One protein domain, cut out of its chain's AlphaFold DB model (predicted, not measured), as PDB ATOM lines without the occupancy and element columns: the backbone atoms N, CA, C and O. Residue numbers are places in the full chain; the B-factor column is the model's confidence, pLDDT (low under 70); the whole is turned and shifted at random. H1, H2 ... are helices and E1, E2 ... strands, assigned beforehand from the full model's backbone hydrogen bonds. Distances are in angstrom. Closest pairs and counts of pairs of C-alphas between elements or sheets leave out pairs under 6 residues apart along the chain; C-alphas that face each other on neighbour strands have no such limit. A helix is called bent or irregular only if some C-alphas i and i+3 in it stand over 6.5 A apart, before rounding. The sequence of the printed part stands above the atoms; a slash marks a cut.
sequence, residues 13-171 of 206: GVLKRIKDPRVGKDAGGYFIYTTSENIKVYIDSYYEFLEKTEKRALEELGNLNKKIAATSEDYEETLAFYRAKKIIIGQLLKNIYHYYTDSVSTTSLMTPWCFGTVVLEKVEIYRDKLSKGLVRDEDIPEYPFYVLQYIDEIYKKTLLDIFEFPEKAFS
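Overview. This is residues 13 to 171 of the 206 residues of an uncharacterized protein of candidate division Zixibacteria bacterium 4484_95 (UniProt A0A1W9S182). A long helical hairpin, H1 and H2, runs along most of an elongated body; H3 and the bent helix H4 pack crosswise on H2, and a small antiparallel sheet, E1, E2 and E3, caps the end where H1 begins. H4 folds back along H3 with its first arm, H4a, and turns with its second arm, H4b, to meet H1, H2 and H3. The printed part has 159 residues, with three named strands followed by four named helices, in the order E1 E2 E3 H1 H2 H3 H4; the sheet's order is E1 - E2 - E3, and the class is mostly helix. The whole is only just compact, close to loose, with a radius of gyration of the C-alphas of 18.0 A, and it spans 59 by 31 by 29 A.

Arrangement. E1, residues 23 to 26, and E2, residues 29 to 33, form an antiparallel hairpin at 141 degrees; N 24 and O 31 are 2.9 A apart and N 29 and O 26 are 3.0 A apart, both within hydrogen-bond range. E2 and E3, residues 40 to 42, form a second antiparallel hairpin at 145 degrees, with N 41 and O 32 within hydrogen-bond range at 2.8 A. The three strands make a meander, each strand the antiparallel neighbour of the one before, and E1 and E3 are its edge strands. H1, residues 43 to 70, only grazes this sheet, with its residues 43 to 46; the closest C-alphas of E2 and H1 are those of Phe 31 and Ile 43, 5.4 A apart. H1 and H2, residues 76 to 101, form a helical hairpin: they touch, closest at the C-alphas of Ala 57 and Ile 89, 6.2 A apart, at a shallow tilt of 25 degrees, opposite ways. H3, residues 112 to 131, touches H2 with residues 119 to 123 alone, at a steep tilt of 51 degrees, and the closest C-alphas, Leu 92 and Val 119, are 6.1 A apart. H1 and H3 are close but not clearly touching, with the C-alphas of Phe 49 and Pro 112 closest at 7.0 A. By its hydrogen bonds H4, residues 145 to 163, was assigned as one helix, but it is bent: C-alphas 153 and 156 are 7.7 A apart, and its arms H4a, residues 145 to 153, and H4b, residues 156 to 163, stand at 63 degrees. H4a touches H2, where the C-alphas of Ala 80 and Val 147 are closest at 4.8 A, and forms a helical hairpin with H3 at a shallow tilt of 20 degrees, the C-alphas of Arg 127 and Leu 148 being closest at 6.8 A. H4b touches H1 at a steep tilt of 60 degrees, with the C-alphas of Thr 53 and Phe 163 closest at 6.2 A. H4a and H1 are apart. In H1, H2, H3, H4a and H4b every O i to N i+4 pair is within hydrogen-bond range.

Along the chain. E1 begins at C-alpha 23, (63.365, 57.676, -50.918), and E2 is 13.4 A long. H1 measures 40.8 A and starts at C-alpha 43, (59.566, 53.924, -43.038). H2 measures 37.2 A, H3 28.7 A, H4a 12.6 A and H4b 10.4 A, the last ending at C-alpha 163, (43.673, 47.490, -38.384).

Size, cuts and confidence. The C-alphas farthest apart are those of Asp 26 and Asp 74, at 59.1 A. The printed part has no cut. The link from H3 to H4, residues 132 to 144, is long. The mean pLDDT of the printed part is 90.6, and residue 142 is under 70.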
ATOM      1  N   GLY A  13      71.086  50.410 -42.953       89.06
ATOM      2  CA  GLY A  13      72.179  50.046 -43.852       89.06
ATOM      3  C   GLY A  13      71.701  49.786 -45.282       89.06
ATOM      4  O   GLY A  13      72.421  50.089 -46.234       89.06
ATOM      5  N   VAL A  14      70.497  49.240 -45.453       90.75
ATOM      6  CA  VAL A  14      69.852  49.076 -46.766       90.75
ATOM      7  C   VAL A  14      69.408  50.439 -47.301       90.75
ATOM      8  O   VAL A  14      69.760  50.798 -48.422       90.75
ATOM      9  N   LEU A  15      68.751  51.253 -46.472       91.56
ATOM     10  CA  LEU A  15      68.247  52.580 -46.846       91.56
ATOM     11  C   LEU A  15      69.349  53.546 -47.291       91.56
ATOM     12  O   LEU A  15      69.156  54.305 -48.235       91.56
ATOM     13  N   LYS A  16      70.535  53.484 -46.675       90.38
ATOM     14  CA  LYS A  16      71.713  54.265 -47.098       90.38
ATOM     15  C   LYS A  16      72.228  53.893 -48.492       90.38
ATOM     16  O   LYS A  16      72.912  54.701 -49.110       90.38
ATOM     17  N   ARG A  17      71.956  52.672 -48.965       91.50
ATOM     18  CA  ARG A  17      72.466  52.129 -50.237       91.50
ATOM     19  C   ARG A  17      71.439  52.163 -51.367       91.50
ATOM     20  O   ARG A  17      71.816  52.000 -52.526       91.50
ATOM     21  N   ILE A  18      70.163  52.367 -51.046       90.75
ATOM     22  CA  ILE A  18      69.080  52.429 -52.025       90.75
ATOM     23  C   ILE A  18      69.244  53.648 -52.934       90.75
ATOM     24  O   ILE A  18      69.466  54.767 -52.477       90.75
ATOM     25  N   LYS A  19      69.101  53.415 -54.241       87.19
ATOM     26  CA  LYS A  19      69.124  54.440 -55.294       87.19
ATOM     27  C   LYS A  19      67.725  54.675 -55.867       87.19
ATOM     28  O   LYS A  19      67.540  54.691 -57.079       87.19
ATOM     29  N   ASP A  20      66.735  54.799 -54.992       86.75
ATOM     30  CA  ASP A  20      65.367  55.130 -55.383       86.75
ATOM     31  C   ASP A  20      65.139  56.636 -55.174       86.75
ATOM     32  O   ASP A  20      65.233  57.096 -54.035       86.75
ATOM     33  N   PRO A  21      64.835  57.418 -56.229       87.88
ATOM     34  CA  PRO A  21      64.650  58.868 -56.115       87.88
ATOM     35  C   PRO A  21      63.446  59.263 -55.249       87.88
ATOM     36  O   PRO A  21      63.331  60.419 -54.847       87.88
ATOM     37  N   ARG A  22      62.536  58.325 -54.960       89.25
ATOM     38  CA  ARG A  22      61.380  58.547 -54.082       89.25
ATOM     39  C   ARG A  22      61.745  58.451 -52.609       89.25
ATOM     40  O   ARG A  22      60.965  58.913 -51.777       89.25
ATOM     41  N   VAL A  23      62.881  57.828 -52.288       92.44
ATOM     42  CA  VAL A  23      63.365  57.676 -50.918       92.44
ATOM     43  C   VAL A  23      64.149  58.922 -50.535       92.44
ATOM     44  O   VAL A  23      65.114  59.305 -51.192       92.44
ATOM     45  N   GLY A  24      63.730  59.554 -49.447       92.88
ATOM     46  CA  GLY A  24      64.377  60.725 -48.879       92.88
ATOM     47  C   GLY A  24      64.671  60.546 -47.396       92.88
ATOM     48  O   GLY A  24      64.288  59.554 -46.770       92.88
ATOM     49  N   LYS A  25      65.370  61.528 -46.826       94.50
ATOM     50  CA  LYS A  25      65.649  61.605 -45.394       94.50
ATOM     51  C   LYS A  25      65.511  63.041 -44.919       94.50
ATOM     52  O   LYS A  25      66.043  63.949 -45.554       94.50
ATOM     53  N   ASP A  26      64.829  63.236 -43.801       93.50
ATOM     54  CA  ASP A  26      64.773  64.518 -43.103       93.50
ATOM     55  C   ASP A  26      64.833  64.330 -41.579       93.50
ATOM     56  O   ASP A  26      65.258  63.278 -41.096       93.50
ATOM     57  N   ALA A  27      64.451  65.359 -40.815       91.38
ATOM     58  CA  ALA A  27      64.449  65.328 -39.353       91.38
ATOM     59  C   ALA A  27      63.568  64.209 -38.762       91.38
ATOM     60  O   ALA A  27      63.833  63.764 -37.650       91.38
ATOM     61  N   GLY A  28      62.550  63.745 -39.496       87.00
ATOM     62  CA  GLY A  28      61.679  62.636 -39.100       87.00
ATOM     63  C   GLY A  28      62.219  61.251 -39.469       87.00
ATOM     64  O   GLY A  28      61.540  60.261 -39.223       87.00
ATOM     65  N   GLY A  29      63.414  61.164 -40.063       93.50
ATOM     66  CA  GLY A  29      64.034  59.910 -40.485       93.50
ATOM     67  C   GLY A  29      63.887  59.639 -41.981       93.50
ATOM     68  O   GLY A  29      63.754  60.557 -42.794       93.50
ATOM     69  N   TYR A  30      63.980  58.364 -42.363       95.44
ATOM     70  CA  TYR A  30      63.813  57.948 -43.756       95.44
ATOM     71  C   TYR A  30      62.334  57.893 -44.139       95.44
ATOM     72  O   TYR A  30      61.491  57.396 -43.388       95.44
ATOM     73  N   PHE A  31      62.029  58.357 -45.344       95.31
ATOM     74  CA  PHE A  31      60.688  58.324 -45.906       95.31
ATOM     75  C   PHE A  31      60.716  57.928 -47.377       95.31
ATOM     76  O   PHE A  31      61.747  58.026 -48.040       95.31
ATOM     77  N   ILE A  32      59.560  57.539 -47.898       94.31
ATOM     78  CA  ILE A  32      59.339  57.299 -49.321       94.31
ATOM     79  C   ILE A  32      58.054  57.980 -49.784       94.31
ATOM     80  O   ILE A  32      57.072  58.023 -49.044       94.31
ATOM     81  N   TYR A  33      58.043  58.501 -51.008       90.50
ATOM     82  CA  TYR A  33      56.797  58.823 -51.701       90.50
ATOM     83  C   TYR A  33      56.219  57.562 -52.354       90.50
ATOM     84  O   TYR A  33      56.838  56.975 -53.244       90.50
ATOM     85  N   THR A  34      55.042  57.127 -51.897       84.19
ATOM     86  CA  THR A  34      54.405  55.889 -52.372       84.19
ATOM     87  C   THR A  34      54.068  55.957 -53.859       84.19
ATOM     88  O   THR A  34      53.631  56.987 -54.365       84.19
ATOM     89  N   THR A  35      54.219  54.839 -54.574       75.69
ATOM     90  CA  THR A  35      53.948  54.777 -56.023       75.69
ATOM     91  C   THR A  35      52.484  55.055 -56.362       75.69
ATOM     92  O   THR A  35      52.192  55.716 -57.352       75.69
ATOM     93  N   SER A  36      51.566  54.520 -55.557       70.88
ATOM     94  CA  SER A  36      50.126  54.536 -55.827       70.88
ATOM     95  C   SER A  36      49.456  55.852 -55.444       70.88
ATOM     96  O   SER A  36      48.512  56.273 -56.104       70.88
ATOM     97  N   GLU A  37      49.932  56.503 -54.382       73.50
ATOM     98  CA  GLU A  37      49.263  57.678 -53.813       73.50
ATOM     99  C   GLU A  37      50.128  58.947 -53.876       73.50
ATOM    100  O   GLU A  37      49.623  60.038 -53.614       73.50
ATOM    101  N   ASN A  38      51.418  58.828 -54.215       81.00
ATOM    102  CA  ASN A  38      52.420  59.896 -54.112       81.00
ATOM    103  C   ASN A  38      52.431  60.554 -52.720       81.00
ATOM    104  O   ASN A  38      52.559  61.771 -52.570       81.00
ATOM    105  N   ILE A  39      52.254  59.734 -51.682       84.31
ATOM    106  CA  ILE A  39      52.189  60.178 -50.290       84.31
ATOM    107  C   ILE A  39      53.512  59.882 -49.613       84.31
ATOM    108  O   ILE A  39      54.054  58.787 -49.736       84.31
ATOM    109  N   LYS A  40      53.993  60.855 -48.841       91.62
ATOM    110  CA  LYS A  40      55.141  60.671 -47.966       91.62
ATOM    111  C   LYS A  40      54.792  59.706 -46.830       91.62
ATOM    112  O   LYS A  40      53.953  60.021 -45.986       91.62
ATOM    113  N   VAL A  41      55.472  58.569 -46.788       93.31
ATOM    114  CA  VAL A  41      55.375  57.564 -45.727       93.31
ATOM    115  C   VAL A  41      56.728  57.444 -45.048       93.31
ATOM    116  O   VAL A  41      57.732  57.173 -45.705       93.31
ATOM    117  N   TYR A  42      56.758  57.652 -43.734       95.69
ATOM    118  CA  TYR A  42      57.946  57.370 -42.934       95.69
ATOM    119  C   TYR A  42      58.089  55.865 -42.747       95.69
ATOM    120  O   TYR A  42      57.128  55.177 -42.393       95.69
ATOM    121  N   ILE A  43      59.294  55.363 -42.995       94.62
ATOM    122  CA  ILE A  43      59.566  53.924 -43.038       94.62
ATOM    123  C   ILE A  43      59.403  53.306 -41.648       94.62
ATOM    124  O   ILE A  43      58.790  52.251 -41.516       94.62
ATOM    125  N   ASP A  44      59.851  54.000 -40.601       94.50
ATOM    126  CA  ASP A  44      59.671  53.535 -39.224       94.50
ATOM    127  C   ASP A  44      58.189  53.498 -38.819       94.50
ATOM    128  O   ASP A  44      57.749  52.523 -38.219       94.50
ATOM    129  N   SER A  45      57.383  54.490 -39.223       94.81
ATOM    130  CA  SER A  45      55.935  54.485 -38.958       94.81
ATOM    131  C   SER A  45      55.205  53.348 -39.678       94.81
ATOM    132  O   SER A  45      54.243  52.797 -39.146       94.81
ATOM    133  N   TYR A  46      55.651  52.985 -40.884       95.12
ATOM    134  CA  TYR A  46      55.130  51.821 -41.598       95.12
ATOM    135  C   TYR A  46      55.434  50.520 -40.844       95.12
ATOM    136  O   TYR A  46      54.533  49.710 -40.625       95.12
ATOM    137  N   TYR A  47      56.675  50.346 -40.386       95.81
ATOM    138  CA  TYR A  47      57.054  49.175 -39.596       95.81
ATOM    139  C   TYR A  47      56.333  49.114 -38.249       95.81
ATOM    140  O   TYR A  47      55.840  48.053 -37.881       95.81
ATOM    141  N   GLU A  48      56.188  50.240 -37.553       95.88
ATOM    142  CA  GLU A  48      55.428  50.320 -36.303       95.88
ATOM    143  C   GLU A  48      53.962  49.907 -36.509       95.88
ATOM    144  O   GLU A  48      53.391  49.184 -35.690       95.88
ATOM    145  N   PHE A  49      53.347  50.325 -37.620       96.31
ATOM    146  CA  PHE A  49      52.005  49.883 -37.990       96.31
ATOM    147  C   PHE A  49      51.937  48.359 -38.178       96.31
ATOM    148  O   PHE A  49      51.031  47.723 -37.632       96.31
ATOM    149  N   LEU A  50      52.890  47.763 -38.902       97.00
ATOM    150  CA  LEU A  50      52.934  46.312 -39.106       97.00
ATOM    151  C   LEU A  50      53.122  45.549 -37.788       97.00
ATOM    152  O   LEU A  50      52.419  44.571 -37.561       97.00
ATOM    153  N   GLU A  51      54.004  46.014 -36.904       97.12
ATOM    154  CA  GLU A  51      54.263  45.389 -35.597       97.12
ATOM    155  C   GLU A  51      53.036  45.445 -34.681       97.12
ATOM    156  O   GLU A  51      52.653  44.443 -34.076       97.12
ATOM    157  N   LYS A  52      52.357  46.598 -34.613       96.81
ATOM    158  CA  LYS A  52      51.104  46.730 -33.848       96.81
ATOM    159  C   LYS A  52      50.012  45.821 -34.400       96.81
ATOM    160  O   LYS A  52      49.287  45.198 -33.624       96.81
ATOM    161  N   THR A  53      49.904  45.739 -35.723       97.12
ATOM    162  CA  THR A  53      48.917  44.888 -36.394       97.12
ATOM    163  C   THR A  53      49.217  43.408 -36.162       97.12
ATOM    164  O   THR A  53      48.299  42.650 -35.856       97.12
ATOM    165  N   GLU A  54      50.487  42.996 -36.246       97.69
ATOM    166  CA  GLU A  54      50.926  41.627 -35.950       97.69
ATOM    167  C   GLU A  54      50.508  41.229 -34.538       97.69
ATOM    168  O   GLU A  54      49.852  40.207 -34.354       97.69
ATOM    169  N   LYS A  55      50.831  42.068 -33.550       97.44
ATOM    170  CA  LYS A  55      50.514  41.799 -32.149       97.44
ATOM    171  C   LYS A  55      49.021  41.534 -31.946       97.44
ATOM    172  O   LYS A  55      48.657  40.516 -31.365       97.44
ATOM    173  N   ARG A  56      48.153  42.405 -32.474       97.44
ATOM    174  CA  ARG A  56      46.690  42.234 -32.384       97.44
ATOM    175  C   ARG A  56      46.213  40.975 -33.102       97.44
ATOM    176  O   ARG A  56      45.371  40.246 -32.586       97.44
ATOM    177  N   ALA A  57      46.757  40.707 -34.289       97.50
ATOM    178  CA  ALA A  57      46.426  39.520 -35.064       97.50
ATOM    179  C   ALA A  57      46.810  38.230 -34.318       97.50
ATOM    180  O   ALA A  57      46.028  37.282 -34.304       97.50
ATOM    181  N   LEU A  58      47.971  38.198 -33.658       97.69
ATOM    182  CA  LEU A  58      48.415  37.064 -32.844       97.69
ATOM    183  C   LEU A  58      47.567  36.882 -31.579       97.69
ATOM    184  O   LEU A  58      47.217  35.749 -31.245       97.69
ATOM    185  N   GLU A  59      47.201  37.970 -30.900       97.12
ATOM    186  CA  GLU A  59      46.288  37.932 -29.750       97.12
ATOM    187  C   GLU A  59      44.927  37.340 -30.146       97.12
ATOM    188  O   GLU A  59      44.432  36.411 -29.500       97.12
ATOM    189  N   GLU A  60      44.350  37.809 -31.255       96.94
ATOM    190  CA  GLU A  60      43.068  37.307 -31.749       96.94
ATOM    191  C   GLU A  60      43.164  35.858 -32.248       96.94
ATOM    192  O   GLU A  60      42.279  35.050 -31.967       96.94
ATOM    193  N   LEU A  61      44.262  35.487 -32.914       96.50
ATOM    194  CA  LEU A  61      44.524  34.105 -33.319       96.50
ATOM    195  C   LEU A  61      44.598  33.170 -32.105       96.50
ATOM    196  O   LEU A  61      44.003  32.090 -32.109       96.50
ATOM    197  N   GLY A  62      45.285  33.591 -31.041       96.81
ATOM    198  CA  GLY A  62      45.352  32.855 -29.781       96.81
ATOM    199  C   GLY A  62      43.974  32.675 -29.139       96.81
ATOM    200  O   GLY A  62      43.644  31.580 -28.677       96.81
ATOM    201  N   ASN A  63      43.141  33.718 -29.154       96.81
ATOM    202  CA  ASN A  63      41.764  33.652 -28.664       96.81
ATOM    203  C   ASN A  63      40.896  32.703 -29.500       96.81
ATOM    204  O   ASN A  63      40.119  31.932 -28.937       96.81
ATOM    205  N   LEU A  64      41.038  32.720 -30.826       96.00
ATOM    206  CA  LEU A  64      40.305  31.824 -31.720       96.00
ATOM    207  C   LEU A  64      40.696  30.367 -31.522       96.00
ATOM    208  O   LEU A  64      39.813  29.526 -31.416       96.00
ATOM    209  N   ASN A  65      41.988  30.068 -31.391       95.88
ATOM    210  CA  ASN A  65      42.444  28.704 -31.134       95.88
ATOM    211  C   ASN A  65      41.856  28.146 -29.830       95.88
ATOM    212  O   ASN A  65      41.404  27.004 -29.801       95.88
ATOM    213  N   LYS A  66      41.778  28.966 -28.773       96.62
ATOM    214  CA  LYS A  66      41.114  28.583 -27.516       96.62
ATOM    215  C   LYS A  66      39.620  28.326 -27.709       96.62
ATOM    216  O   LYS A  66      39.108  27.342 -27.190       96.62
ATOM    217  N   LYS A  67      38.924  29.191 -28.457       95.81
ATOM    218  CA  LYS A  67      37.490  29.029 -28.744       95.81
ATOM    219  C   LYS A  67      37.212  27.771 -29.563       95.81
ATOM    220  O   LYS A  67      36.302  27.031 -29.213       95.81
ATOM    221  N   ILE A  68      38.015  27.500 -30.591       94.44
ATOM    222  CA  ILE A  68      37.896  26.293 -31.421       94.44
ATOM    223  C   ILE A  68      38.100  25.044 -30.560       94.44
ATOM    224  O   ILE A  68      37.269  24.151 -30.599       94.44
ATOM    225  N   ALA A  69      39.150  25.012 -29.733       93.75
ATOM    226  CA  ALA A  69      39.442  23.865 -28.873       93.75
ATOM    227  C   ALA A  69      38.380  23.617 -27.784       93.75
ATOM    228  O   ALA A  69      38.208  22.485 -27.347       93.75
ATOM    229  N   ALA A  70      37.688  24.664 -27.326       95.50
ATOM    230  CA  ALA A  70      36.656  24.564 -26.295       95.50
ATOM    231  C   ALA A  70      35.243  24.276 -26.838       95.50
ATOM    232  O   ALA A  70      34.333  24.034 -26.047       95.50
ATOM    233  N   THR A  71      35.030  24.346 -28.155       93.44
ATOM    234  CA  THR A  71      33.702  24.182 -28.768       93.44
ATOM    235  C   THR A  71      33.505  22.733 -29.214       93.44
ATOM    236  O   THR A  71      34.379  22.184 -29.880       93.44
ATOM    237  N   SER A  72      32.364  22.121 -28.863       93.06
ATOM    238  CA  SER A  72      32.017  20.763 -29.324       93.06
ATOM    239  C   SER A  72      31.897  20.710 -30.848       93.06
ATOM    240  O   SER A  72      31.458  21.680 -31.468       93.06
ATOM    241  N   GLU A  73      32.216  19.556 -31.432       87.62
ATOM    242  CA  GLU A  73      32.053  19.288 -32.867       87.62
ATOM    243  C   GLU A  73      30.590  19.393 -33.321       87.62
ATOM    244  O   GLU A  73      30.337  19.775 -34.459       87.62
ATOM    245  N   ASP A  74      29.634  19.192 -32.407       90.19
ATOM    246  CA  ASP A  74      28.196  19.341 -32.674       90.19
ATOM    247  C   ASP A  74      27.791  20.781 -33.051       90.19
ATOM    248  O   ASP A  74      26.731  21.003 -33.638       90.19
ATOM    249  N   TYR A  75      28.617  21.783 -32.722       90.25
ATOM    250  CA  TYR A  75      28.379  23.191 -33.059       90.25
ATOM    251  C   TYR A  75      29.089  23.585 -34.361       90.25
ATOM    252  O   TYR A  75      29.865  24.549 -34.397       90.25
ATOM    253  N   GLU A  76      28.810  22.852 -35.439       88.19
ATOM    254  CA  GLU A  76      29.477  22.992 -36.743       88.19
ATOM    255  C   GLU A  76      29.499  24.435 -37.268       88.19
ATOM    256  O   GLU A  76      30.539  24.919 -37.710       88.19
ATOM    257  N   GLU A  77      28.377  25.154 -37.174       90.12
ATOM    258  CA  GLU A  77      28.255  26.538 -37.648       90.12
ATOM    259  C   GLU A  77      29.165  27.498 -36.858       90.12
ATOM    260  O   GLU A  77      29.881  28.323 -37.429       90.12
ATOM    261  N   THR A  78      29.210  27.343 -35.532       92.44
ATOM    262  CA  THR A  78      30.065  28.166 -34.662       92.44
ATOM    263  C   THR A  78      31.545  27.880 -34.919       92.44
ATOM    264  O   THR A  78      32.360  28.804 -35.011       92.44
ATOM    265  N   LEU A  79      31.900  26.605 -35.097       93.06
ATOM    266  CA  LEU A  79      33.248  26.204 -35.490       93.06
ATOM    267  C   LEU A  79      33.621  26.756 -36.865       93.06
ATOM    268  O   LEU A  79      34.737  27.251 -37.036       93.06
ATOM    269  N   ALA A  80      32.701  26.723 -37.830       92.56
ATOM    270  CA  ALA A  80      32.917  27.274 -39.160       92.56
ATOM    271  C   ALA A  80      33.187  28.782 -39.111       92.56
ATOM    272  O   ALA A  80      34.125  29.251 -39.757       92.56
ATOM    273  N   PHE A  81      32.447  29.528 -38.287       94.81
ATOM    274  CA  PHE A  81      32.689  30.952 -38.059       94.81
ATOM    275  C   PHE A  81      34.089  31.215 -37.476       94.81
ATOM    276  O   PHE A  81      34.824  32.079 -37.967       94.81
ATOM    277  N   TYR A  82      34.508  30.458 -36.454       95.19
ATOM    278  CA  TYR A  82      35.845  30.623 -35.869       95.19
ATOM    279  C   TYR A  82      36.964  30.251 -36.845       95.19
ATOM    280  O   TYR A  82      37.958  30.976 -36.932       95.19
ATOM    281  N   ARG A  83      36.792  29.172 -37.614       94.06
ATOM    282  CA  ARG A  83      37.732  28.740 -38.661       94.06
ATOM    283  C   ARG A  83      37.839  29.770 -39.783       94.06
ATOM    284  O   ARG A  83      38.948  30.136 -40.160       94.06
ATOM    285  N   ALA A  84      36.720  30.331 -40.241       94.88
ATOM    286  CA  ALA A  84      36.711  31.420 -41.218       94.88
ATOM    287  C   ALA A  84      37.525  32.626 -40.727       94.88
ATOM    288  O   ALA A  84      38.409  33.120 -41.433       94.88
ATOM    289  N   LYS A  85      37.295  33.063 -39.480       96.38
ATOM    290  CA  LYS A  85      38.047  34.177 -38.883       96.38
ATOM    291  C   LYS A  85      39.538  33.854 -38.753       96.38
ATOM    292  O   LYS A  85      40.378  34.707 -39.044       96.38
ATOM    293  N   LYS A  86      39.870  32.617 -38.373       95.69
ATOM    294  CA  LYS A  86      41.250  32.122 -38.281       95.69
ATOM    295  C   LYS A  86      41.957  32.162 -39.638       95.69
ATOM    296  O   LYS A  86      43.076  32.667 -39.706       95.69
ATOM    297  N   ILE A  87      41.293  31.744 -40.717       94.94
ATOM    298  CA  ILE A  87      41.821  31.816 -42.088       94.94
ATOM    299  C   ILE A  87      42.129  33.265 -42.488       94.94
ATOM    300  O   ILE A  87      43.223  33.545 -42.983       94.94
ATOM    301  N   ILE A  88      41.206  34.201 -42.236       96.50
ATOM    302  CA  ILE A  88      41.395  35.631 -42.549       96.50
ATOM    303  C   ILE A  88      42.634  36.186 -41.830       96.50
ATOM    304  O   ILE A  88      43.491  36.812 -42.456       96.50
ATOM    305  N   ILE A  89      42.763  35.915 -40.530       97.19
ATOM    306  CA  ILE A  89      43.909  36.362 -39.723       97.19
ATOM    307  C   ILE A  89      45.205  35.680 -40.174       97.19
ATOM    308  O   ILE A  89      46.248  36.328 -40.253       97.19
ATOM    309  N   GLY A  90      45.148  34.400 -40.537       95.88
ATOM    310  CA  GLY A  90      46.284  33.678 -41.101       95.88
ATOM    311  C   GLY A  90      46.793  34.318 -42.394       95.88
ATOM    312  O   GLY A  90      48.001  34.489 -42.563       95.88
ATOM    313  N   GLN A  91      45.894  34.738 -43.289       95.81
ATOM    314  CA  GLN A  91      46.276  35.479 -44.497       95.81
ATOM    315  C   GLN A  91      46.861  36.853 -44.173       95.81
ATOM    316  O   GLN A  91      47.854  37.247 -44.788       95.81
ATOM    317  N   LEU A  92      46.304  37.569 -43.195       97.38
ATOM    318  CA  LEU A  92      46.867  38.835 -42.727       97.38
ATOM    319  C   LEU A  92      48.310  38.654 -42.232       97.38
ATOM    320  O   LEU A  92      49.201  39.349 -42.714       97.38
ATOM    321  N   LEU A  93      48.561  37.693 -41.339       97.19
ATOM    322  CA  LEU A  93      49.896  37.425 -40.792       97.19
ATOM    323  C   LEU A  93      50.901  37.041 -41.884       97.19
ATOM    324  O   LEU A  93      51.999  37.589 -41.920       97.19
ATOM    325  N   LYS A  94      50.510  36.172 -42.831       95.94
ATOM    326  CA  LYS A  94      51.349  35.822 -43.994       95.94
ATOM    327  C   LYS A  94      51.784  37.064 -44.775       95.94
ATOM    328  O   LYS A  94      52.950  37.175 -45.148       95.94
ATOM    329  N   ASN A  95      50.864  38.004 -45.000       96.44
ATOM    330  CA  ASN A  95      51.182  39.253 -45.683       96.44
ATOM    331  C   ASN A  95      52.059  40.163 -44.817       96.44
ATOM    332  O   ASN A  95      53.048  40.677 -45.325       96.44
ATOM    333  N   ILE A  96      51.778  40.317 -43.520       96.88
ATOM    334  CA  ILE A  96      52.647  41.095 -42.622       96.88
ATOM    335  C   ILE A  96      54.086  40.585 -42.713       96.88
ATOM    336  O   ILE A  96      54.985  41.376 -42.963       96.88
ATOM    337  N   TYR A  97      54.312  39.275 -42.602       96.50
ATOM    338  CA  TYR A  97      55.661  38.702 -42.653       96.50
ATOM    339  C   TYR A  97      56.340  38.917 -44.004       96.50
ATOM    340  O   TYR A  97      57.517  39.275 -44.054       96.50
ATOM    341  N   HIS A  98      55.592  38.743 -45.093       94.81
ATOM    342  CA  HIS A  98      56.095  38.978 -46.441       94.81
ATOM    343  C   HIS A  98      56.540  40.433 -46.643       94.81
ATOM    344  O   HIS A  98      57.662  40.681 -47.068       94.81
ATOM    345  N   TYR A  99      55.686  41.394 -46.290       94.69
ATOM    346  CA  TYR A  99      55.965  42.818 -46.477       94.69
ATOM    347  C   TYR A  99      56.970  43.375 -45.455       94.69
ATOM    348  O   TYR A  99      57.729  44.284 -45.773       94.69
ATOM    349  N   TYR A 100      57.016  42.824 -44.240       95.56
ATOM    350  CA  TYR A 100      57.950  43.261 -43.201       95.56
ATOM    351  C   TYR A 100      59.403  42.910 -43.548       95.56
ATOM    352  O   TYR A 100      60.318  43.706 -43.321       95.56
ATOM    353  N   THR A 101      59.614  41.722 -44.116       94.44
ATOM    354  CA  THR A 101      60.948  41.202 -44.452       94.44
ATOM    355  C   THR A 101      61.447  41.633 -45.828       94.44
ATOM    356  O   THR A 101      62.639  41.499 -46.100       94.44
ATOM    357  N   ASP A 102      60.579  42.175 -46.690       92.88
ATOM    358  CA  ASP A 102      60.985  42.636 -48.017       92.88
ATOM    359  C   ASP A 102      62.014  43.772 -47.916       92.88
ATOM    360  O   ASP A 102      61.806  44.788 -47.251       92.88
ATOM    361  N   SER A 103      63.147  43.570 -48.584       89.94
ATOM    362  CA  SER A 103      64.256  44.519 -48.681       89.94
ATOM    363  C   SER A 103      64.583  44.890 -50.128       89.94
ATOM    364  O   SER A 103      65.554  45.609 -50.371       89.94
ATOM    365  N   VAL A 104      63.851  44.331 -51.098       87.25
ATOM    366  CA  VAL A 104      64.169  44.434 -52.525       87.25
ATOM    367  C   VAL A 104      63.298  45.491 -53.177       87.25
ATOM    368  O   VAL A 104      63.819  46.385 -53.846       87.25
ATOM    369  N   SER A 105      61.981  45.409 -52.985       88.12
ATOM    370  CA  SER A 105      61.057  46.312 -53.659       88.12
ATOM    371  C   SER A 105      60.607  47.423 -52.733       88.12
ATOM    372  O   SER A 105      59.816  47.207 -51.829       88.12
ATOM    373  N   THR A 106      61.004  48.662 -53.000       86.56
ATOM    374  CA  THR A 106      60.487  49.824 -52.254       86.56
ATOM    375  C   THR A 106      58.976  50.022 -52.420       86.56
ATOM    376  O   THR A 106      58.375  50.797 -51.683       86.56
ATOM    377  N   THR A 107      58.328  49.304 -53.349       85.25
ATOM    378  CA  THR A 107      56.866  49.299 -53.498       85.25
ATOM    379  C   THR A 107      56.139  48.601 -52.350       85.25
ATOM    380  O   THR A 107      54.930  48.781 -52.232       85.25
ATOM    381  N   SER A 108      56.825  47.789 -51.538       86.88
ATOM    382  CA  SER A 108      56.243  47.206 -50.323       86.88
ATOM    383  C   SER A 108      55.992  48.261 -49.246       86.88
ATOM    384  O   SER A 108      55.054  48.122 -48.466       86.88
ATOM    385  N   LEU A 109      56.752  49.360 -49.259       91.19
ATOM    386  CA  LEU A 109      56.536  50.505 -48.384       91.19
ATOM    387  C   LEU A 109      55.323  51.305 -48.869       91.19
ATOM    388  O   LEU A 109      55.357  51.994 -49.893       91.19
ATOM    389  N   MET A 110      54.231  51.214 -48.119       91.00
ATOM    390  CA  MET A 110      52.946  51.800 -48.489       91.00
ATOM    391  C   MET A 110      52.222  52.363 -47.269       91.00
ATOM    392  O   MET A 110      52.621  52.146 -46.128       91.00
ATOM    393  N   THR A 111      51.146  53.113 -47.492       91.19
ATOM    394  CA  THR A 111      50.314  53.569 -46.375       91.19
ATOM    395  C   THR A 111      49.586  52.385 -45.721       91.19
ATOM    396  O   THR A 111      49.304  51.392 -46.400       91.19
ATOM    397  N   PRO A 112      49.198  52.490 -44.434       91.50
ATOM    398  CA  PRO A 112      48.346  51.493 -43.783       91.50
ATOM    399  C   PRO A 112      47.092  51.149 -44.594       91.50
ATOM    400  O   PRO A 112      46.701  49.987 -44.689       91.50
ATOM    401  N   TRP A 113      46.477  52.147 -45.235       87.44
ATOM    402  CA  TRP A 113      45.281  51.948 -46.052       87.44
ATOM    403  C   TRP A 113      45.555  51.101 -47.290       87.44
ATOM    404  O   TRP A 113      44.805  50.165 -47.560       87.44
ATOM    405  N   CYS A 114      46.641  51.402 -48.007       87.06
ATOM    406  CA  CYS A 114      47.053  50.624 -49.169       87.06
ATOM    407  C   CYS A 114      47.376  49.177 -48.767       87.06
ATOM    408  O   CYS A 114      46.942  48.240 -49.438       87.06
ATOM    409  N   PHE A 115      48.034  48.982 -47.620       91.75
ATOM    410  CA  PHE A 115      48.274  47.649 -47.074       91.75
ATOM    411  C   PHE A 115      46.963  46.912 -46.779       91.75
ATOM    412  O   PHE A 115      46.786  45.772 -47.201       91.75
ATOM    413  N   GLY A 116      46.002  47.578 -46.132       91.94
ATOM    414  CA  GLY A 116      44.688  47.002 -45.853       91.94
ATOM    415  C   GLY A 116      43.949  46.558 -47.117       91.94
ATOM    416  O   GLY A 116      43.380  45.468 -47.134       91.94
ATOM    417  N   THR A 117      44.001  47.346 -48.197       88.06
ATOM    418  CA  THR A 117      43.404  46.958 -49.488       88.06
ATOM    419  C   THR A 117      44.110  45.770 -50.135       88.06
ATOM    420  O   THR A 117      43.437  44.887 -50.657       88.06
ATOM    421  N   VAL A 118      45.443  45.700 -50.043       90.31
ATOM    422  CA  VAL A 118      46.209  44.551 -50.542       90.31
ATOM    423  C   VAL A 118      45.815  43.288 -49.784       90.31
ATOM    424  O   VAL A 118      45.526  42.269 -50.402       90.31
ATOM    425  N   VAL A 119      45.754  43.334 -48.450       94.12
ATOM    426  CA  VAL A 119      45.360  42.166 -47.648       94.12
ATOM    427  C   VAL A 119      43.931  41.731 -47.969       94.12
ATOM    428  O   VAL A 119      43.682  40.535 -48.095       94.12
ATOM    429  N   LEU A 120      43.011  42.681 -48.147       92.12
ATOM    430  CA  LEU A 120      41.630  42.403 -48.538       92.12
ATOM    431  C   LEU A 120      41.578  41.614 -49.855       92.12
ATOM    432  O   LEU A 120      40.972  40.545 -49.896       92.12
ATOM    433  N   GLU A 121      42.289  42.073 -50.886       90.25
ATOM    434  CA  GLU A 121      42.391  41.374 -52.173       90.25
ATOM    435  C   GLU A 121      43.014  39.975 -52.012       90.25
ATOM    436  O   GLU A 121      42.547  38.997 -52.594       90.25
ATOM    437  N   LYS A 122      44.052  39.834 -51.176       92.31
ATOM    438  CA  LYS A 122      44.686  38.531 -50.919       92.31
ATOM    439  C   LYS A 122      43.739  37.547 -50.238       92.31
ATOM    440  O   LYS A 122      43.793  36.362 -50.568       92.31
ATOM    441  N   VAL A 123      42.876  38.009 -49.335       93.81
ATOM    442  CA  VAL A 123      41.840  37.171 -48.711       93.81
ATOM    443  C   VAL A 123      40.807  36.729 -49.748       93.81
ATOM    444  O   VAL A 123      40.489  35.543 -49.798       93.81
ATOM    445  N   GLU A 124      40.345  37.629 -50.618       91.00
ATOM    446  CA  GLU A 124      39.398  37.300 -51.697       91.00
ATOM    447  C   GLU A 124      39.985  36.273 -52.678       91.00
ATOM    448  O   GLU A 124      39.350  35.262 -52.983       91.00
ATOM    449  N   ILE A 125      41.240  36.467 -53.099       89.12
ATOM    450  CA  ILE A 125      41.966  35.508 -53.946       89.12
ATOM    451  C   ILE A 125      42.124  34.162 -53.233       89.12
ATOM    452  O   ILE A 125      41.996  33.108 -53.860       89.12
ATOM    453  N   TYR A 126      42.439  34.167 -51.934       92.06
ATOM    454  CA  TYR A 126      42.583  32.932 -51.166       92.06
ATOM    455  C   TYR A 126      41.258  32.175 -51.083       92.06
ATOM    456  O   TYR A 126      41.220  30.984 -51.378       92.06
ATOM    457  N   ARG A 127      40.164  32.873 -50.772       91.12
ATOM    458  CA  ARG A 127      38.805  32.325 -50.747       91.12
ATOM    459  C   ARG A 127      38.413  31.728 -52.100       91.12
ATOM    460  O   ARG A 127      37.888  30.619 -52.141       91.12
ATOM    461  N   ASP A 128      38.686  32.415 -53.209       89.75
ATOM    462  CA  ASP A 128      38.409  31.894 -54.556       89.75
ATOM    463  C   ASP A 128      39.179  30.588 -54.820       89.75
ATOM    464  O   ASP A 128      38.594  29.582 -55.234       89.75
ATOM    465  N   LYS A 129      40.472  30.549 -54.474       89.31
ATOM    466  CA  LYS A 129      41.290  29.329 -54.569       89.31
ATOM    467  C   LYS A 129      40.763  28.192 -53.693       89.31
ATOM    468  O   LYS A 129      40.770  27.049 -54.149       89.31
ATOM    469  N   LEU A 130      40.300  28.495 -52.480       88.56
ATOM    470  CA  LEU A 130      39.680  27.518 -51.584       88.56
ATOM    471  C   LEU A 130      38.407  26.930 -52.197       88.56
ATOM    472  O   LEU A 130      38.261  25.714 -52.245       88.56
ATOM    473  N   SER A 131      37.523  27.774 -52.741       87.38
ATOM    474  CA  SER A 131      36.274  27.319 -53.370       87.38
ATOM    475  C   SER A 131      36.496  26.412 -54.587       87.38
ATOM    476  O   SER A 131      35.676  25.547 -54.875       87.38
ATOM    477  N   LYS A 132      37.639  26.567 -55.268       88.50
ATOM    478  CA  LYS A 132      38.067  25.741 -56.407       88.50
ATOM    479  C   LYS A 132      38.872  24.500 -55.999       88.50
ATOM    480  O   LYS A 132      39.326  23.769 -56.875       88.50
ATOM    481  N   GLY A 133      39.114  24.283 -54.703       83.44
ATOM    482  CA  GLY A 133      39.929  23.171 -54.201       83.44
ATOM    483  C   GLY A 133      41.415  23.253 -54.577       83.44
ATOM    484  O   GLY A 133      42.118  22.246 -54.538       83.44
ATOM    485  N   LEU A 134      41.912  24.438 -54.956       83.56
ATOM    486  CA  LEU A 134      43.304  24.648 -55.385       83.56
ATOM    487  C   LEU A 134      44.284  24.747 -54.212       83.56
ATOM    488  O   LEU A 134      45.498  24.734 -54.411       83.56
ATOM    489  N   VAL A 135      43.765  24.894 -52.995       83.31
ATOM    490  CA  VAL A 135      44.537  24.990 -51.758       83.31
ATOM    491  C   VAL A 135      43.899  24.063 -50.731       83.31
ATOM    492  O   VAL A 135      42.678  24.040 -50.593       83.31
ATOM    493  N   ARG A 136      44.736  23.303 -50.019       75.50
ATOM    494  CA  ARG A 136      44.335  22.515 -48.851       75.50
ATOM    495  C   ARG A 136      44.700  23.299 -47.599       75.50
ATOM    496  O   ARG A 136      45.837  23.753 -47.483       75.50
ATOM    497  N   ASP A 137      43.738  23.467 -46.707       75.44
ATOM    498  CA  ASP A 137      43.893  24.178 -45.441       75.44
ATOM    499  C   ASP A 137      43.391  23.260 -44.321       75.44
ATOM    500  O   ASP A 137      42.340  22.637 -44.468       75.44
ATOM    501  N   GLU A 138      44.159  23.136 -43.240       77.31
ATOM    502  CA  GLU A 138      43.823  22.267 -42.104       77.31
ATOM    503  C   GLU A 138      42.574  22.754 -41.361       77.31
ATOM    504  O   GLU A 138      41.868  21.964 -40.738       77.31
ATOM    505  N   ASP A 139      42.268  24.052 -41.457       75.25
ATOM    506  CA  ASP A 139      41.090  24.649 -40.831       75.25
ATOM    507  C   ASP A 139      39.804  24.438 -41.647       75.25
ATOM    508  O   ASP A 139      38.743  24.942 -41.271       75.25
ATOM    509  N   ILE A 140      39.865  23.702 -42.760       75.81
ATOM    510  CA  ILE A 140      38.713  23.447 -43.621       75.81
ATOM    511  C   ILE A 140      38.208  22.013 -43.422       75.81
ATOM    512  O   ILE A 140      38.926  21.063 -43.737       75.81
ATOM    513  N   PRO A 141      36.967  21.835 -42.924       74.88
ATOM    514  CA  PRO A 141      36.350  20.518 -42.846       74.88
ATOM    515  C   PRO A 141      36.038  19.974 -44.245       74.88
ATOM    516  O   PRO A 141      36.014  20.717 -45.227       74.88
ATOM    517  N   GLU A 142      35.722  18.680 -44.320       67.94
ATOM    518  CA  GLU A 142      35.368  17.984 -45.567       67.94
ATOM    519  C   GLU A 142      34.231  18.685 -46.342       67.94
ATOM    520  O   GLU A 142      34.221  18.683 -47.573       67.94
ATOM    521  N   TYR A 143      33.346  19.393 -45.625       70.75
ATOM    522  CA  TYR A 143      32.313  20.267 -46.182       70.75
ATOM    523  C   TYR A 143      32.601  21.759 -45.901       70.75
ATOM    524  O   TYR A 143      32.192  22.292 -44.868       70.75
ATOM    525  N   PRO A 144      33.258  22.489 -46.826       80.12
ATOM    526  CA  PRO A 144      33.733  23.861 -46.603       80.12
ATOM    527  C   PRO A 144      32.653  24.953 -46.682       80.12
ATOM    528  O   PRO A 144      32.981  26.130 -46.534       80.12
ATOM    529  N   PHE A 145      31.392  24.604 -46.955       84.69
ATOM    530  CA  PHE A 145      30.346  25.561 -47.337       84.69
ATOM    531  C   PHE A 145      30.198  26.724 -46.340       84.69
ATOM    532  O   PHE A 145      30.361  27.882 -46.725       84.69
ATOM    533  N   TYR A 146      29.991  26.418 -45.055       86.19
ATOM    534  CA  TYR A 146      29.823  27.441 -44.018       86.19
ATOM    535  C   TYR A 146      31.080  28.287 -43.812       86.19
ATOM    536  O   TYR A 146      30.992  29.495 -43.608       86.19
ATOM    537  N   VAL A 147      32.267  27.680 -43.903       89.50
ATOM    538  CA  VAL A 147      33.534  28.409 -43.745       89.50
ATOM    539  C   VAL A 147      33.695  29.438 -44.863       89.50
ATOM    540  O   VAL A 147      34.019  30.591 -44.591       89.50
ATOM    541  N   LEU A 148      33.432  29.050 -46.115       90.31
ATOM    542  CA  LEU A 148      33.517  29.956 -47.262       90.31
ATOM    543  C   LEU A 148      32.504  31.097 -47.163       90.31
ATOM    544  O   LEU A 148      32.878  32.249 -47.375       90.31
ATOM    545  N   GLN A 149      31.262  30.780 -46.785       91.75
ATOM    546  CA  GLN A 149      30.221  31.779 -46.562       91.75
ATOM    547  C   GLN A 149      30.652  32.795 -45.499       91.75
ATOM    548  O   GLN A 149      30.611  34.002 -45.737       91.75
ATOM    549  N   TYR A 150      31.145  32.333 -44.349       93.56
ATOM    550  CA  TYR A 150      31.576  33.248 -43.299       93.56
ATOM    551  C   TYR A 150      32.796  34.073 -43.680       93.56
ATOM    552  O   TYR A 150      32.871  35.230 -43.274       93.56
ATOM    553  N   ILE A 151      33.733  33.539 -44.473       92.44
ATOM    554  CA  ILE A 151      34.840  34.352 -44.989       92.44
ATOM    555  C   ILE A 151      34.282  35.559 -45.753       92.44
ATOM    556  O   ILE A 151      34.708  36.677 -45.468       92.44
ATOM    557  N   ASP A 152      33.305  35.363 -46.645       90.62
ATOM    558  CA  ASP A 152      32.684  36.458 -47.409       90.62
ATOM    559  C   ASP A 152      31.971  37.478 -46.521       90.62
ATOM    560  O   ASP A 152      32.005  38.682 -46.784       90.62
ATOM    561  N   GLU A 153      31.327  37.011 -45.459       93.12
ATOM    562  CA  GLU A 153      30.548  37.872 -44.576       93.12
ATOM    563  C   GLU A 153      31.439  38.707 -43.647       93.12
ATOM    564  O   GLU A 153      31.152  39.881 -43.392       93.12
ATOM    565  N   ILE A 154      32.536  38.133 -43.139       94.75
ATOM    566  CA  ILE A 154      33.249  38.704 -41.985       94.75
ATOM    567  C   ILE A 154      34.631  39.269 -42.309       94.75
ATOM    568  O   ILE A 154      35.189  39.967 -41.457       94.75
ATOM    569  N   TYR A 155      35.205  39.005 -43.491       92.25
ATOM    570  CA  TYR A 155      36.590  39.402 -43.787       92.25
ATOM    571  C   TYR A 155      36.830  40.905 -43.665       92.25
ATOM    572  O   TYR A 155      37.777  41.316 -42.996       92.25
ATOM    573  N   LYS A 156      35.945  41.740 -44.226       93.19
ATOM    574  CA  LYS A 156      36.085  43.203 -44.145       93.19
ATOM    575  C   LYS A 156      36.057  43.676 -42.702       93.19
ATOM    576  O   LYS A 156      36.953  44.401 -42.292       93.19
ATOM    577  N   LYS A 157      35.054  43.242 -41.934       94.12
ATOM    578  CA  LYS A 157      34.891  43.643 -40.532       94.12
ATOM    579  C   LYS A 157      36.079  43.192 -39.686       94.12
ATOM    580  O   LYS A 157      36.667  44.003 -38.988       94.12
ATOM    581  N   THR A 158      36.488  41.935 -39.836       94.75
ATOM    582  CA  THR A 158      37.643  41.374 -39.123       94.75
ATOM    583  C   THR A 158      38.914  42.172 -39.405       94.75
ATOM    584  O   THR A 158      39.647  42.503 -38.478       94.75
ATOM    585  N   LEU A 159      39.171  42.518 -40.668       94.81
ATOM    586  CA  LEU A 159      40.334  43.322 -41.034       94.81
ATOM    587  C   LEU A 159      40.237  44.755 -40.494       94.81
ATOM    588  O   LEU A 159      41.227  45.261 -39.979       94.81
ATOM    589  N   LEU A 160      39.069  45.402 -40.567       93.62
ATOM    590  CA  LEU A 160      38.865  46.748 -40.010       93.62
ATOM    591  C   LEU A 160      39.143  46.787 -38.507       93.62
ATOM    592  O   LEU A 160      39.862  47.676 -38.054       93.62
ATOM    593  N   ASP A 161      38.623  45.802 -37.772       93.56
ATOM    594  CA  ASP A 161      38.808  45.679 -36.327       93.56
ATOM    595  C   ASP A 161      40.297  45.508 -35.987       93.56
ATOM    596  O   ASP A 161      40.831  46.221 -35.140       93.56
ATOM    597  N   ILE A 162      41.005  44.617 -36.696       95.12
ATOM    598  CA  ILE A 162      42.437  44.381 -36.464       95.12
ATOM    599  C   ILE A 162      43.288  45.594 -36.862       95.12
ATOM    600  O   ILE A 162      44.246  45.918 -36.160       95.12
ATOM    601  N   PHE A 163      42.950  46.292 -37.948       93.69
ATOM    602  CA  PHE A 163      43.673  47.490 -38.384       93.69
ATOM    603  C   PHE A 163      43.327  48.752 -37.580       93.69
ATOM    604  O   PHE A 163      44.051  49.740 -37.699       93.69
ATOM    605  N   GLU A 164      42.270  48.738 -36.757       92.44
ATOM    606  CA  GLU A 164      41.662  49.934 -36.139       92.44
ATOM    607  C   GLU A 164      41.260  50.995 -37.177       92.44
ATOM    608  O   GLU A 164      41.410  52.206 -36.987       92.44
ATOM    609  N   PHE A 165      40.759  50.543 -38.324       90.06
ATOM    610  CA  PHE A 165      40.266  51.448 -39.354       90.06
ATOM    611  C   PHE A 165      38.808  51.839 -39.096       90.06
ATOM    612  O   PHE A 165      38.034  51.045 -38.565       90.06
ATOM    613  N   PRO A 166      38.383  53.044 -39.519       86.62
ATOM    614  CA  PRO A 166      36.972  53.410 -39.491       86.62
ATOM    615  C   PRO A 166      36.127  52.408 -40.284       86.62
ATOM    616  O   PRO A 166      36.549  51.970 -41.352       86.62
ATOM    617  N   GLU A 167      34.891  52.140 -39.852       81.06
ATOM    618  CA  GLU A 167      33.988  51.160 -40.495       81.06
ATOM    619  C   GLU A 167      33.825  51.359 -42.011       81.06
ATOM    620  O   GLU A 167      33.600  50.423 -42.777       81.06
ATOM    621  N   LYS A 168      33.956  52.607 -42.470       79.88
ATOM    622  CA  LYS A 168      33.798  52.984 -43.876       79.88
ATOM    623  C   LYS A 168      35.077  52.829 -44.701       79.88
ATOM    624  O   LYS A 168      34.998  53.035 -45.908       79.88
ATOM    625  N   ALA A 169      36.221  52.464 -44.116       76.50
ATOM    626  CA  ALA A 169      37.527  52.519 -44.778       76.50
ATOM    627  C   ALA A 169      37.638  51.645 -46.040       76.50
ATOM    628  O   ALA A 169      38.322  52.018 -46.991       76.50
ATOM    629  N   PHE A 170      36.910  50.526 -46.090       79.19
ATOM    630  CA  PHE A 170      36.835  49.653 -47.269       79.19
ATOM    631  C   PHE A 170      35.643  49.940 -48.193       79.19
ATOM    632  O   PHE A 170      35.417  49.213 -49.158       79.19
ATOM    633  N   SER A 171      34.861  50.993 -47.933       75.81
ATOM    634  CA  SER A 171      33.817  51.422 -48.864       75.81
ATOM    635  C   SER A 171      34.419  52.273 -49.983       75.81
ATOM    636  O   SER A 171      35.118  53.251 -49.713       75.81
TER     637      SER A 171